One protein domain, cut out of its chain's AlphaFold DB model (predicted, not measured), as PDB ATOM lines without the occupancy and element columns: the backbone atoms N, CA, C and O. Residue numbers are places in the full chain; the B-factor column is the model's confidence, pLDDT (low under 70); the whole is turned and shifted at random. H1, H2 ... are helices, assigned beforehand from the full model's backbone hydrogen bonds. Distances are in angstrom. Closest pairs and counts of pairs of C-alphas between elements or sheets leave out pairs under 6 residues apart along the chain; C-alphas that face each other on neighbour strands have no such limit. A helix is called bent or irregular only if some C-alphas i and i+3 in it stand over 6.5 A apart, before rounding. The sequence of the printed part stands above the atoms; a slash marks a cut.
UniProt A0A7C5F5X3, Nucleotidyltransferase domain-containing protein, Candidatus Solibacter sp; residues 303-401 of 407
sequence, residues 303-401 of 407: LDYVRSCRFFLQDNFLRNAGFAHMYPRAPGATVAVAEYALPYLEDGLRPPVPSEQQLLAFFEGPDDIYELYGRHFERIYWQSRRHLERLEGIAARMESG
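AT A GLANCE: This is residues 303 to 401 of the 407 residues of the protein "Nucleotidyltransferase domain-containing protein" of Candidatus Solibacter sp (UniProt A0A7C5F5X3). Three helices, H1, H3 and H5, lie side by side in a bundle, and H5 runs along its longest axis; short H4 packs on H3 at a steep tilt, and little H2 touches H3 at residues 330 to 331 alone. The 99 printed residues hold five named helices, H1 to H5 in chain order, and no named strand: all helix. The whole is compact, radius of gyration of the C-alphas 13.8 A, but elongated, spanning 44 by 27 by 20 A.

IN THESE COORDINATES: H1, residues 303 to 313, begins at C-alpha (247.275, 253.759, 310.247). H2 is 316 to 320, H3 330 to 346, 23.8 A, and H4 356 to 362. H5, 369 to 399, 37.8 A, ends at (252.169, 259.370, 315.623). H3 and H5 are irregular: C-alphas 340 and 343 are 7.0 A apart, 375 and 378 7.7 A.

HOW THE PARTS SIT: H3, the hub, touches H5 at a shallow tilt of 27 degrees, the same way; their closest C-alphas, Val 335 and Ser 384, are 5.8 A apart. H1 and H4 are apart. Every O i to N i+4 pair is within hydrogen-bond range in H1, H2 and H4, 11 of 13 in H3, 24 of 27 in H5.

THE WHOLE: The printed part has no cut and no long link; pLDDT is under 70 at residues 315 to 322 and 324 to 325.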
ATOM      1  N   LEU A 303     247.966 253.273 309.064       94.44
ATOM      2  CA  LEU A 303     247.275 253.759 310.247       94.44
ATOM      3  C   LEU A 303     245.795 253.351 310.270       94.44
ATOM      4  O   LEU A 303     245.239 253.170 311.353       94.44
ATOM      5  N   ASP A 304     245.168 253.160 309.107       95.81
ATOM      6  CA  ASP A 304     243.782 252.697 309.010       95.81
ATOM      7  C   ASP A 304     243.673 251.257 309.526       95.81
ATOM      8  O   ASP A 304     242.818 250.953 310.361       95.81
ATOM      9  N   TYR A 305     244.605 250.385 309.120       97.50
ATOM     10  CA  TYR A 305     244.704 249.013 309.632       97.50
ATOM     11  C   TYR A 305     244.983 248.981 311.138       97.50
ATOM     12  O   TYR A 305     244.284 248.279 311.867       97.50
ATOM     13  N   VAL A 306     245.938 249.779 311.634       96.12
ATOM     14  CA  VAL A 306     246.245 249.854 313.074       96.12
ATOM     15  C   VAL A 306     245.021 250.299 313.877       96.12
ATOM     16  O   VAL A 306     244.670 249.663 314.875       96.12
ATOM     17  N   ARG A 307     244.333 251.364 313.443       93.81
ATOM     18  CA  ARG A 307     243.104 251.851 314.091       93.81
ATOM     19  C   ARG A 307     242.015 250.790 314.100       93.81
ATOM     20  O   ARG A 307     241.389 250.585 315.135       93.81
ATOM     21  N   SER A 308     241.815 250.106 312.978       94.44
ATOM     22  CA  SER A 308     240.796 249.071 312.852       94.44
ATOM     23  C   SER A 308     241.087 247.859 313.739       94.44
ATOM     24  O   SER A 308     240.216 247.437 314.498       94.44
ATOM     25  N   CYS A 309     242.330 247.360 313.759       95.44
ATOM     26  CA  CYS A 309     242.743 246.299 314.680       95.44
ATOM     27  C   CYS A 309     242.502 246.702 316.138       95.44
ATOM     28  O   CYS A 309     241.894 245.944 316.892       95.44
ATOM     29  N   ARG A 310     242.905 247.922 316.530       93.44
ATOM     30  CA  ARG A 310     242.632 248.444 317.877       93.44
ATOM     31  C   ARG A 310     241.138 248.486 318.158       93.44
ATOM     32  O   ARG A 310     240.728 248.021 319.215       93.44
ATOM     33  N   PHE A 311     240.334 248.984 317.216       90.88
ATOM     34  CA  PHE A 311     238.881 249.076 317.338       90.88
ATOM     35  C   PHE A 311     238.205 247.711 317.494       90.88
ATOM     36  O   PHE A 311     237.312 247.572 318.330       90.88
ATOM     37  N   PHE A 312     238.607 246.696 316.731       89.75
ATOM     38  CA  PHE A 312     237.999 245.371 316.820       89.75
ATOM     39  C   PHE A 312     238.489 244.571 318.031       89.75
ATOM     40  O   PHE A 312     237.689 243.858 318.634       89.75
ATOM     41  N   LEU A 313     239.745 244.721 318.454       89.50
ATOM     42  CA  LEU A 313     240.276 243.982 319.604       89.50
ATOM     43  C   LEU A 313     239.818 244.536 320.964       89.50
ATOM     44  O   LEU A 313     239.687 243.767 321.915       89.50
ATOM     45  N   GLN A 314     239.545 245.843 321.082       81.00
ATOM     46  CA  GLN A 314     239.201 246.495 322.359       81.00
ATOM     47  C   GLN A 314     237.850 246.053 322.939       81.00
ATOM     48  O   GLN A 314     236.826 246.674 322.679       81.00
ATOM     49  N   ASP A 315     237.793 244.975 323.714       67.69
ATOM     50  CA  ASP A 315     236.579 244.460 324.380       67.69
ATOM     51  C   ASP A 315     235.361 244.269 323.455       67.69
ATOM     52  O   ASP A 315     234.257 243.968 323.894       67.69
ATOM     53  N   ASN A 316     235.521 244.428 322.141       61.19
ATOM     54  CA  ASN A 316     234.504 244.124 321.145       61.19
ATOM     55  C   ASN A 316     234.223 242.617 321.180       61.19
ATOM     56  O   ASN A 316     233.104 242.192 320.915       61.19
ATOM     57  N   PHE A 317     235.204 241.834 321.634       61.59
ATOM     58  CA  PHE A 317     235.016 240.474 322.102       61.59
ATOM     59  C   PHE A 317     233.917 240.346 323.174       61.59
ATOM     60  O   PHE A 317     232.958 239.605 322.974       61.59
ATOM     61  N   LEU A 318     234.030 241.091 324.277       59.50
ATOM     62  CA  LEU A 318     233.100 241.036 325.410       59.50
ATOM     63  C   LEU A 318     231.719 241.613 325.053       59.50
ATOM     64  O   LEU A 318     230.703 241.165 325.573       59.50
ATOM     65  N   ARG A 319     231.670 242.579 324.129       63.47
ATOM     66  CA  ARG A 319     230.431 243.212 323.643       63.47
ATOM     67  C   ARG A 319     229.644 242.330 322.671       63.47
ATOM     68  O   ARG A 319     228.419 242.273 322.732       63.47
ATOM     69  N   ASN A 320     230.326 241.650 321.751       65.94
ATOM     70  CA  ASN A 320     229.671 241.027 320.596       65.94
ATOM     71  C   ASN A 320     229.412 239.532 320.747       65.94
ATOM     72  O   ASN A 320     228.663 238.992 319.947       65.94
ATOM     73  N   ALA A 321     230.009 238.849 321.718       57.84
ATOM     74  CA  ALA A 321     229.863 237.409 321.862       57.84
ATOM     75  C   ALA A 321     228.655 237.018 322.734       57.84
ATOM     76  O   ALA A 321     228.799 236.595 323.874       57.84
ATOM     77  N   GLY A 322     227.437 237.162 322.214       59.41
ATOM     78  CA  GLY A 322     226.201 236.732 322.885       59.41
ATOM     79  C   GLY A 322     225.491 237.818 323.700       59.41
ATOM     80  O   GLY A 322     224.396 237.580 324.196       59.41
ATOM     81  N   PHE A 323     226.075 239.013 323.800       72.25
ATOM     82  CA  PHE A 323     225.547 240.119 324.608       72.25
ATOM     83  C   PHE A 323     224.948 241.272 323.781       72.25
ATOM     84  O   PHE A 323     223.972 241.889 324.203       72.25
ATOM     85  N   ALA A 324     225.470 241.520 322.575       67.50
ATOM     86  CA  ALA A 324     224.861 242.410 321.574       67.50
ATOM     87  C   ALA A 324     224.636 241.727 320.210       67.50
ATOM     88  O   ALA A 324     223.737 242.098 319.454       67.50
ATOM     89  N   HIS A 325     225.437 240.709 319.880       68.50
ATOM     90  CA  HIS A 325     225.324 239.922 318.652       68.50
ATOM     91  C   HIS A 325     225.476 238.431 318.984       68.50
ATOM     92  O   HIS A 325     226.188 238.072 319.910       68.50
ATOM     93  N   MET A 326     224.814 237.527 318.262       70.38
ATOM     94  CA  MET A 326     224.938 236.078 318.502       70.38
ATOM     95  C   MET A 326     225.884 235.422 317.493       70.38
ATOM     96  O   MET A 326     225.521 234.444 316.849       70.38
ATOM     97  N   TYR A 327     227.079 235.992 317.302       82.50
ATOM     98  CA  TYR A 327     228.074 235.413 316.395       82.50
ATOM     99  C   TYR A 327     229.302 234.909 317.172       82.50
ATOM    100  O   TYR A 327     230.211 235.698 317.442       82.50
ATOM    101  N   PRO A 328     229.347 233.611 317.540       85.19
ATOM    102  CA  PRO A 328     230.382 233.057 318.422       85.19
ATOM    103  C   PRO A 328     231.790 233.097 317.817       85.19
ATOM    104  O   PRO A 328     232.773 233.150 318.551       85.19
ATOM    105  N   ARG A 329     231.901 233.132 316.483       88.69
ATOM    106  CA  ARG A 329     233.183 233.102 315.761       88.69
ATOM    107  C   ARG A 329     233.856 234.472 315.620       88.69
ATOM    108  O   ARG A 329     235.075 234.531 315.487       88.69
ATOM    109  N   ALA A 330     233.100 235.573 315.685       87.25
ATOM    110  CA  ALA A 330     233.628 236.935 315.486       87.25
ATOM    111  C   ALA A 330     234.854 237.273 316.360       87.25
ATOM    112  O   ALA A 330     235.799 237.888 315.859       87.25
ATOM    113  N   PRO A 331     234.876 236.901 317.651       88.81
ATOM    114  CA  PRO A 331     236.031 237.162 318.497       88.81
ATOM    115  C   PRO A 331     237.314 236.461 318.072       88.81
ATOM    116  O   PRO A 331     238.365 237.096 318.018       88.81
ATOM    117  N   GLY A 332     237.217 235.166 317.754       91.38
ATOM    118  CA  GLY A 332     238.346 234.378 317.268       91.38
ATOM    119  C   GLY A 332     238.879 234.956 315.964       91.38
ATOM    120  O   GLY A 332     240.070 235.237 315.867       91.38
ATOM    121  N   ALA A 333     237.976 235.280 315.033       93.38
ATOM    122  CA  ALA A 333     238.322 235.932 313.774       93.38
ATOM    123  C   ALA A 333     238.998 237.288 313.962       93.38
ATOM    124  O   ALA A 333     239.927 237.628 313.236       93.38
ATOM    125  N   THR A 334     238.578 238.059 314.964       93.31
ATOM    126  CA  THR A 334     239.206 239.345 315.277       93.31
ATOM    127  C   THR A 334     240.652 239.179 315.723       93.31
ATOM    128  O   THR A 334     241.527 239.888 315.226       93.31
ATOM    129  N   VAL A 335     240.910 238.230 316.625       94.75
ATOM    130  CA  VAL A 335     242.270 237.906 317.067       94.75
ATOM    131  C   VAL A 335     243.103 237.382 315.901       94.75
ATOM    132  O   VAL A 335     244.189 237.903 315.676       94.75
ATOM    133  N   ALA A 336     242.579 236.441 315.113       96.44
ATOM    134  CA  ALA A 336     243.304 235.825 314.004       96.44
ATOM    135  C   ALA A 336     243.684 236.833 312.902       96.44
ATOM    136  O   ALA A 336     244.815 236.835 312.422       96.44
ATOM    137  N   VAL A 337     242.773 237.742 312.534       97.12
ATOM    138  CA  VAL A 337     243.055 238.799 311.546       97.12
ATOM    139  C   VAL A 337     244.104 239.778 312.068       97.12
ATOM    140  O   VAL A 337     244.998 240.175 311.323       97.12
ATOM    141  N   ALA A 338     244.022 240.167 313.343       96.94
ATOM    142  CA  ALA A 338     245.023 241.043 313.937       96.94
ATOM    143  C   ALA A 338     246.390 240.354 314.053       96.94
ATOM    144  O   ALA A 338     247.405 240.977 313.758       96.94
ATOM    145  N   GLU A 339     246.419 239.076 314.430       97.62
ATOM    146  CA  GLU A 339     247.626 238.248 314.480       97.62
ATOM    147  C   GLU A 339     248.284 238.130 313.101       97.62
ATOM    148  O   GLU A 339     249.495 238.300 312.991       97.62
ATOM    149  N   TYR A 340     247.489 237.945 312.043       98.44
ATOM    150  CA  TYR A 340     247.968 237.964 310.663       98.44
ATOM    151  C   TYR A 340     248.534 239.327 310.248       98.44
ATOM    152  O   TYR A 340     249.582 239.395 309.611       98.44
ATOM    153  N   ALA A 341     247.847 240.421 310.589       98.25
ATOM    154  CA  ALA A 341     248.244 241.760 310.166       98.25
ATOM    155  C   ALA A 341     249.464 242.299 310.932       98.25
ATOM    156  O   ALA A 341     250.240 243.075 310.379       98.25
ATOM    157  N   LEU A 342     249.629 241.906 312.197       98.06
ATOM    158  CA  LEU A 342     250.605 242.474 313.128       98.06
ATOM    159  C   LEU A 342     252.051 242.498 312.614       98.06
ATOM    160  O   LEU A 342     252.627 243.582 312.663       98.06
ATOM    161  N   PRO A 343     252.632 241.395 312.096       97.94
ATOM    162  CA  PRO A 343     254.013 241.402 311.609       97.94
ATOM    163  C   PRO A 343     254.246 242.460 310.524       97.94
ATOM    164  O   PRO A 343     255.188 243.238 310.605       97.94
ATOM    165  N   TYR A 344     253.320 242.581 309.567       98.19
ATOM    166  CA  TYR A 344     253.408 243.596 308.515       98.19
ATOM    167  C   TYR A 344     253.325 245.011 309.091       98.19
ATOM    168  O   TYR A 344     254.110 245.877 308.722       98.19
ATOM    169  N   LEU A 345     252.396 245.250 310.020       97.50
ATOM    170  CA  LEU A 345     252.221 246.571 310.627       97.50
ATOM    171  C   LEU A 345     253.419 246.983 311.497       97.50
ATOM    172  O   LEU A 345     253.717 248.174 311.588       97.50
ATOM    173  N   GLU A 346     254.099 246.026 312.130       96.25
ATOM    174  CA  GLU A 346     255.330 246.268 312.889       96.25
ATOM    175  C   GLU A 346     256.472 246.736 311.989       96.25
ATOM    176  O   GLU A 346     257.168 247.683 312.366       96.25
ATOM    177  N   ASP A 347     256.564 246.158 310.790       96.12
ATOM    178  CA  ASP A 347     257.545 246.493 309.754       96.12
ATOM    179  C   ASP A 347     257.143 247.719 308.908       96.12
ATOM    180  O   ASP A 347     257.828 248.082 307.956       96.12
ATOM    181  N   GLY A 348     256.020 248.377 309.221       95.69
ATOM    182  CA  GLY A 348     255.529 249.520 308.442       95.69
ATOM    183  C   GLY A 348     254.989 249.138 307.057       95.69
ATOM    184  O   GLY A 348     254.945 249.969 306.153       95.69
ATOM    185  N   LEU A 349     254.550 247.895 306.880       96.94
ATOM    186  CA  LEU A 349     254.006 247.356 305.639       96.94
ATOM    187  C   LEU A 349     252.489 247.159 305.720       96.94
ATOM    188  O   LEU A 349     251.910 246.876 306.772       96.94
ATOM    189  N   ARG A 350     251.817 247.301 304.572       96.50
ATOM    190  CA  ARG A 350     250.388 246.985 304.470       96.50
ATOM    191  C   ARG A 350     250.224 245.464 304.510       96.50
ATOM    192  O   ARG A 350     250.916 244.783 303.750       96.50
ATOM    193  N   PRO A 351     249.306 244.926 305.328       97.69
ATOM    194  CA  PRO A 351     249.075 243.493 305.350       97.69
ATOM    195  C   PRO A 351     248.507 243.046 303.986       97.69
ATOM    196  O   PRO A 351     247.544 243.658 303.496       97.69
ATOM    197  N   PRO A 352     249.105 242.026 303.344       97.38
ATOM    198  CA  PRO A 352     248.670 241.556 302.038       97.38
ATOM    199  C   PRO A 352     247.304 240.867 302.122       97.38
ATOM    200  O   PRO A 352     246.783 240.597 303.203       97.38
ATOM    201  N   VAL A 353     246.705 240.598 300.960       97.56
ATOM    202  CA  VAL A 353     245.475 239.797 300.890       97.56
ATOM    203  C   VAL A 353     245.815 238.368 301.332       97.56
ATOM    204  O   VAL A 353     246.717 237.766 300.740       97.56
ATOM    205  N   PRO A 354     245.127 237.805 302.338       97.69
ATOM    206  CA  PRO A 354     245.384 236.441 302.769       97.69
ATOM    207  C   PRO A 354     244.889 235.452 301.711       97.69
ATOM    208  O   PRO A 354     243.932 235.725 300.978       97.69
ATOM    209  N   SER A 355     245.535 234.287 301.645       97.31
ATOM    210  CA  SER A 355     245.061 233.188 300.805       97.31
ATOM    211  C   SER A 355     243.661 232.740 301.237       97.31
ATOM    212  O   SER A 355     243.236 232.982 302.367       97.31
ATOM    213  N   GLU A 356     242.937 232.047 300.358       96.31
ATOM    214  CA  GLU A 356     241.607 231.515 300.685       96.31
ATOM    215  C   GLU A 356     241.640 230.613 301.931       96.31
ATOM    216  O   GLU A 356     240.803 230.746 302.819       96.31
ATOM    217  N   GLN A 357     242.666 229.766 302.051       97.31
ATOM    218  CA  GLN A 357     242.863 228.917 303.226       97.31
ATOM    219  C   GLN A 357     243.085 229.741 304.504       97.31
ATOM    220  O   GLN A 357     242.510 229.422 305.541       97.31
ATOM    221  N   GLN A 358     243.886 230.810 304.439       97.38
ATOM    222  CA  GLN A 358     244.106 231.704 305.581       97.38
ATOM    223  C   GLN A 358     242.822 232.443 305.972       97.38
ATOM    224  O   GLN A 358     242.511 232.548 307.156       97.38
ATOM    225  N   LEU A 359     242.054 232.916 304.986       96.75
ATOM    226  CA  LEU A 359     240.770 233.565 305.223       96.75
ATOM    227  C   LEU A 359     239.794 232.621 305.934       96.75
ATOM    228  O   LEU A 359     239.167 233.029 306.909       96.75
ATOM    229  N   LEU A 360     239.668 231.374 305.470       96.31
ATOM    230  CA  LEU A 360     238.820 230.370 306.115       96.31
ATOM    231  C   LEU A 360     239.288 230.085 307.546       96.31
ATOM    232  O   LEU A 360     238.462 230.089 308.458       96.31
ATOM    233  N   ALA A 361     240.601 229.946 307.749       96.19
ATOM    234  CA  ALA A 361     241.200 229.717 309.060       96.19
ATOM    235  C   ALA A 361     240.908 230.849 310.061       96.19
ATOM    236  O   ALA A 361     240.749 230.586 311.249       96.19
ATOM    237  N   PHE A 362     240.758 232.104 309.614       95.62
ATOM    238  CA  PHE A 362     240.347 233.188 310.517       95.62
ATOM    239  C   PHE A 362     238.980 232.931 311.152       95.62
ATOM    240  O   PHE A 362     238.750 233.319 312.291       95.62
ATOM    241  N   PHE A 363     238.063 232.296 310.426       92.75
ATOM    242  CA  PHE A 363     236.710 232.028 310.904       92.75
ATOM    243  C   PHE A 363     236.544 230.625 311.493       92.75
ATOM    244  O   PHE A 363     235.418 230.243 311.823       92.75
ATOM    245  N   GLU A 364     237.636 229.876 311.668       92.00
ATOM    246  CA  GLU A 364     237.644 228.697 312.527       92.00
ATOM    247  C   GLU A 364     237.463 229.132 313.982       92.00
ATOM    248  O   GLU A 364     238.062 230.096 314.467       92.00
ATOM    249  N   GLY A 365     236.584 228.449 314.700       86.12
ATOM    250  CA  GLY A 365     236.233 228.858 316.045       86.12
ATOM    251  C   GLY A 365     234.986 228.153 316.549       86.12
ATOM    252  O   GLY A 365     234.485 227.250 315.882       86.12
ATOM    253  N   PRO A 366     234.491 228.574 317.719       88.06
ATOM    254  CA  PRO A 366     233.393 227.894 318.383       88.06
ATOM    255  C   PRO A 366     232.116 227.914 317.544       88.06
ATOM    256  O   PRO A 366     231.793 228.920 316.897       88.06
ATOM    257  N   ASP A 367     231.377 226.811 317.593       87.94
ATOM    258  CA  ASP A 367     230.105 226.665 316.886       87.94
ATOM    259  C   ASP A 367     228.960 227.385 317.606       87.94
ATOM    260  O   ASP A 367     228.020 227.862 316.966       87.94
ATOM    261  N   ASP A 368     229.068 227.547 318.927       89.56
ATOM    262  CA  ASP A 368     228.095 228.268 319.741       89.56
ATOM    263  C   ASP A 368     228.737 229.115 320.859       89.56
ATOM    264  O   ASP A 368     229.947 229.111 321.100       89.56
ATOM    265  N   ILE A 369     227.904 229.917 321.529       87.56
ATOM    266  CA  ILE A 369     228.346 230.843 322.578       87.56
ATOM    267  C   ILE A 369     228.795 230.113 323.857       87.56
ATOM    268  O   ILE A 369     229.682 230.600 324.558       87.56
ATOM    269  N   TYR A 370     228.231 228.946 324.170       86.56
ATOM    270  CA  TYR A 370     228.636 228.168 325.341       86.56
ATOM    271  C   TYR A 370     230.016 227.548 325.136       86.56
ATOM    272  O   TYR A 370     230.835 227.577 326.052       86.56
ATOM    273  N   GLU A 371     230.307 227.046 323.936       90.44
ATOM    274  CA  GLU A 371     231.641 226.568 323.580       90.44
ATOM    275  C   GLU A 371     232.668 227.704 323.645       90.44
ATOM    276  O   GLU A 371     233.756 227.529 324.202       90.44
ATOM    277  N   LEU A 372     232.309 228.889 323.135       89.62
ATOM    278  CA  LEU A 372     233.158 230.071 323.230       89.62
ATOM    279  C   LEU A 372     233.554 230.351 324.683       89.62
ATOM    280  O   LEU A 372     234.749 230.417 324.973       89.62
ATOM    281  N   TYR A 373     232.580 230.488 325.589       88.00
ATOM    282  CA  TYR A 373     232.865 230.779 326.996       88.00
ATOM    283  C   TYR A 373     233.551 229.623 327.720       88.00
ATOM    284  O   TYR A 373     234.455 229.865 328.509       88.00
ATOM    285  N   GLY A 374     233.179 228.379 327.424       86.38
ATOM    286  CA  GLY A 374     233.703 227.205 328.117       86.38
ATOM    287  C   GLY A 374     235.111 226.778 327.700       86.38
ATOM    288  O   GLY A 374     235.778 226.104 328.479       86.38
ATOM    289  N   ARG A 375     235.567 227.113 326.483       89.00
ATOM    290  CA  ARG A 375     236.838 226.583 325.942       89.00
ATOM    291  C   ARG A 375     237.757 227.614 325.310       89.00
ATOM    292  O   ARG A 375     238.973 227.441 325.339       89.00
ATOM    293  N   HIS A 376     237.207 228.662 324.705       90.19
ATOM    294  CA  HIS A 376     237.996 229.574 323.870       90.19
ATOM    295  C   HIS A 376     238.215 230.943 324.511       90.19
ATOM    296  O   HIS A 376     239.154 231.645 324.134       90.19
ATOM    297  N   PHE A 377     237.377 231.320 325.479       88.94
ATOM    298  CA  PHE A 377     237.291 232.688 325.968       88.94
ATOM    299  C   PHE A 377     238.598 233.222 326.542       88.94
ATOM    300  O   PHE A 377     239.069 234.261 326.091       88.94
ATOM    301  N   GLU A 378     239.207 232.513 327.492       88.06
ATOM    302  CA  GLU A 378     240.432 232.981 328.153       88.06
ATOM    303  C   GLU A 378     241.577 233.153 327.159       88.06
ATOM    304  O   GLU A 378     242.251 234.185 327.150       88.06
ATOM    305  N   ARG A 379     241.758 232.180 326.260       90.38
ATOM    306  CA  ARG A 379     242.769 232.252 325.204       90.38
ATOM    307  C   ARG A 379     242.562 233.491 324.331       90.38
ATOM    308  O   ARG A 379     243.505 234.259 324.145       90.38
ATOM    309  N   ILE A 380     241.343 233.696 323.826       90.62
ATOM    310  CA  ILE A 380     240.994 234.838 322.967       90.62
ATOM    311  C   ILE A 380     241.180 236.160 323.720       90.62
ATOM    312  O   ILE A 380     241.763 237.096 323.174       90.62
ATOM    313  N   TYR A 381     240.738 236.237 324.979       89.00
ATOM    314  CA  TYR A 381     240.875 237.422 325.824       89.00
ATOM    315  C   TYR A 381     242.347 237.829 325.981       89.00
ATOM    316  O   TYR A 381     242.724 238.957 325.654       89.00
ATOM    317  N   TRP A 382     243.207 236.899 326.405       88.94
ATOM    318  CA  TRP A 382     244.624 237.189 326.634       88.94
ATOM    319  C   TRP A 382     245.410 237.410 325.337       88.94
ATOM    320  O   TRP A 382     246.313 238.246 325.306       88.94
ATOM    321  N   GLN A 383     245.070 236.718 324.244       92.12
ATOM    322  CA  GLN A 383     245.630 237.024 322.921       92.12
ATOM    323  C   GLN A 383     245.259 238.443 322.483       92.12
ATOM    324  O   GLN A 383     246.149 239.218 322.139       92.12
ATOM    325  N   SER A 384     243.980 238.815 322.586       92.00
ATOM    326  CA  SER A 384     243.510 240.156 322.231       92.00
ATOM    327  C   SER A 384     244.266 241.248 322.991       92.00
ATOM    328  O   SER A 384     244.753 242.203 322.387       92.00
ATOM    329  N   ARG A 385     244.458 241.072 324.305       89.88
ATOM    330  CA  ARG A 385     245.216 242.018 325.136       89.88
ATOM    331  C   ARG A 385     246.669 242.179 324.695       89.88
ATOM    332  O   ARG A 385     247.112 243.307 324.509       89.88
ATOM    333  N   ARG A 386     247.379 241.074 324.456       92.75
ATOM    334  CA  ARG A 386     248.771 241.121 323.969       92.75
ATOM    335  C   ARG A 386     248.876 241.822 322.613       92.75
ATOM    336  O   ARG A 386     249.810 242.582 322.374       92.75
ATOM    337  N   HIS A 387     247.920 241.583 321.719       95.31
ATOM    338  CA  HIS A 387     247.881 242.254 320.420       95.31
ATOM    339  C   HIS A 387     247.574 243.749 320.549       95.31
ATOM    340  O   HIS A 387     248.205 244.553 319.866       95.31
ATOM    341  N   LEU A 388     246.666 244.141 321.448       93.44
ATOM    342  CA  LEU A 388     246.381 245.549 321.740       93.44
ATOM    343  C   LEU A 388     247.617 246.297 322.242       93.44
ATOM    344  O   LEU A 388     247.903 247.372 321.724       93.44
ATOM    345  N   GLU A 389     248.368 245.724 323.182       93.00
ATOM    346  CA  GLU A 389     249.600 246.328 323.712       93.00
ATOM    347  C   GLU A 389     250.633 246.576 322.596       93.00
ATOM    348  O   GLU A 389     251.208 247.662 322.495       93.00
ATOM    349  N   ARG A 390     250.807 245.610 321.682       95.94
ATOM    350  CA  ARG A 390     251.672 245.770 320.498       95.94
ATOM    351  C   ARG A 390     251.175 246.883 319.572       95.94
ATOM    352  O   ARG A 390     251.961 247.732 319.154       95.94
ATOM    353  N   LEU A 391     249.873 246.915 319.281       95.69
ATOM    354  CA  LEU A 391     249.258 247.927 318.415       95.69
ATOM    355  C   LEU A 391     249.330 249.340 319.002       95.69
ATOM    356  O   LEU A 391     249.478 250.300 318.246       95.69
ATOM    357  N   GLU A 392     249.234 249.486 320.323       93.06
ATOM    358  CA  GLU A 392     249.444 250.765 321.008       93.06
ATOM    359  C   GLU A 392     250.885 251.259 320.806       93.06
ATOM    360  O   GLU A 392     251.089 252.427 320.467       93.06
ATOM    361  N   GLY A 393     251.869 250.358 320.889       94.25
ATOM    362  CA  GLY A 393     253.263 250.664 320.567       94.25
ATOM    363  C   GLY A 393     253.477 251.078 319.105       94.25
ATOM    364  O   GLY A 393     254.189 252.047 318.842       94.25
ATOM    365  N   ILE A 394     252.848 250.386 318.147       95.44
ATOM    366  CA  ILE A 394     252.917 250.738 316.714       95.44
ATOM    367  C   ILE A 394     252.299 252.120 316.470       95.44
ATOM    368  O   ILE A 394     252.917 252.968 315.827       95.44
ATOM    369  N   ALA A 395     251.106 252.374 317.019       92.88
ATOM    370  CA  ALA A 395     250.414 253.652 316.873       92.88
ATOM    371  C   ALA A 395     251.257 254.822 317.406       92.88
ATOM    372  O   ALA A 395     251.398 255.828 316.716       92.88
ATOM    373  N   ALA A 396     251.876 254.673 318.582       91.94
ATOM    374  CA  ALA A 396     252.733 255.706 319.162       91.94
ATOM    375  C   ALA A 396     253.976 256.013 318.296       91.94
ATOM    376  O   ALA A 396     254.363 257.176 318.144       91.94
ATOM    377  N   ARG A 397     254.589 254.993 317.673       92.62
ATOM    378  CA  ARG A 397     255.707 255.195 316.730       92.62
ATOM    379  C   ARG A 397     255.273 255.951 315.474       92.62
ATOM    380  O   ARG A 397     255.967 256.872 315.054       92.62
ATOM    381  N   MET A 398     254.114 255.602 314.914       90.75
ATOM    382  CA  MET A 398     253.557 256.291 313.743       90.75
ATOM    383  C   MET A 398     253.178 257.747 314.055       90.75
ATOM    384  O   MET A 398     253.451 258.636 313.254       90.75
ATOM    385  N   GLU A 399     252.585 258.016 315.222       86.25
ATOM    386  CA  GLU A 399     252.169 259.370 315.623       86.25
ATOM    387  C   GLU A 399     253.350 260.292 315.958       86.25
ATOM    388  O   GLU A 399     253.270 261.495 315.726       86.25
ATOM    389  N   SER A 400     254.463 259.744 316.454       87.06
ATOM    390  CA  SER A 400     255.683 260.515 316.739       87.06
ATOM    391  C   SER A 400     256.532 260.826 315.499       87.06
ATOM    392  O   SER A 400     257.570 261.468 315.628       87.06
ATOM    393  N   GLY A 401     256.130 260.363 314.307       74.62
ATOM    394  CA  GLY A 401     256.938 260.485 313.088       74.62
ATOM    395  C   GLY A 401     258.229 259.659 313.124       74.62
ATOM    396  O   GLY A 401     259.094 259.839 312.273       74.62
TER     397      GLY A 401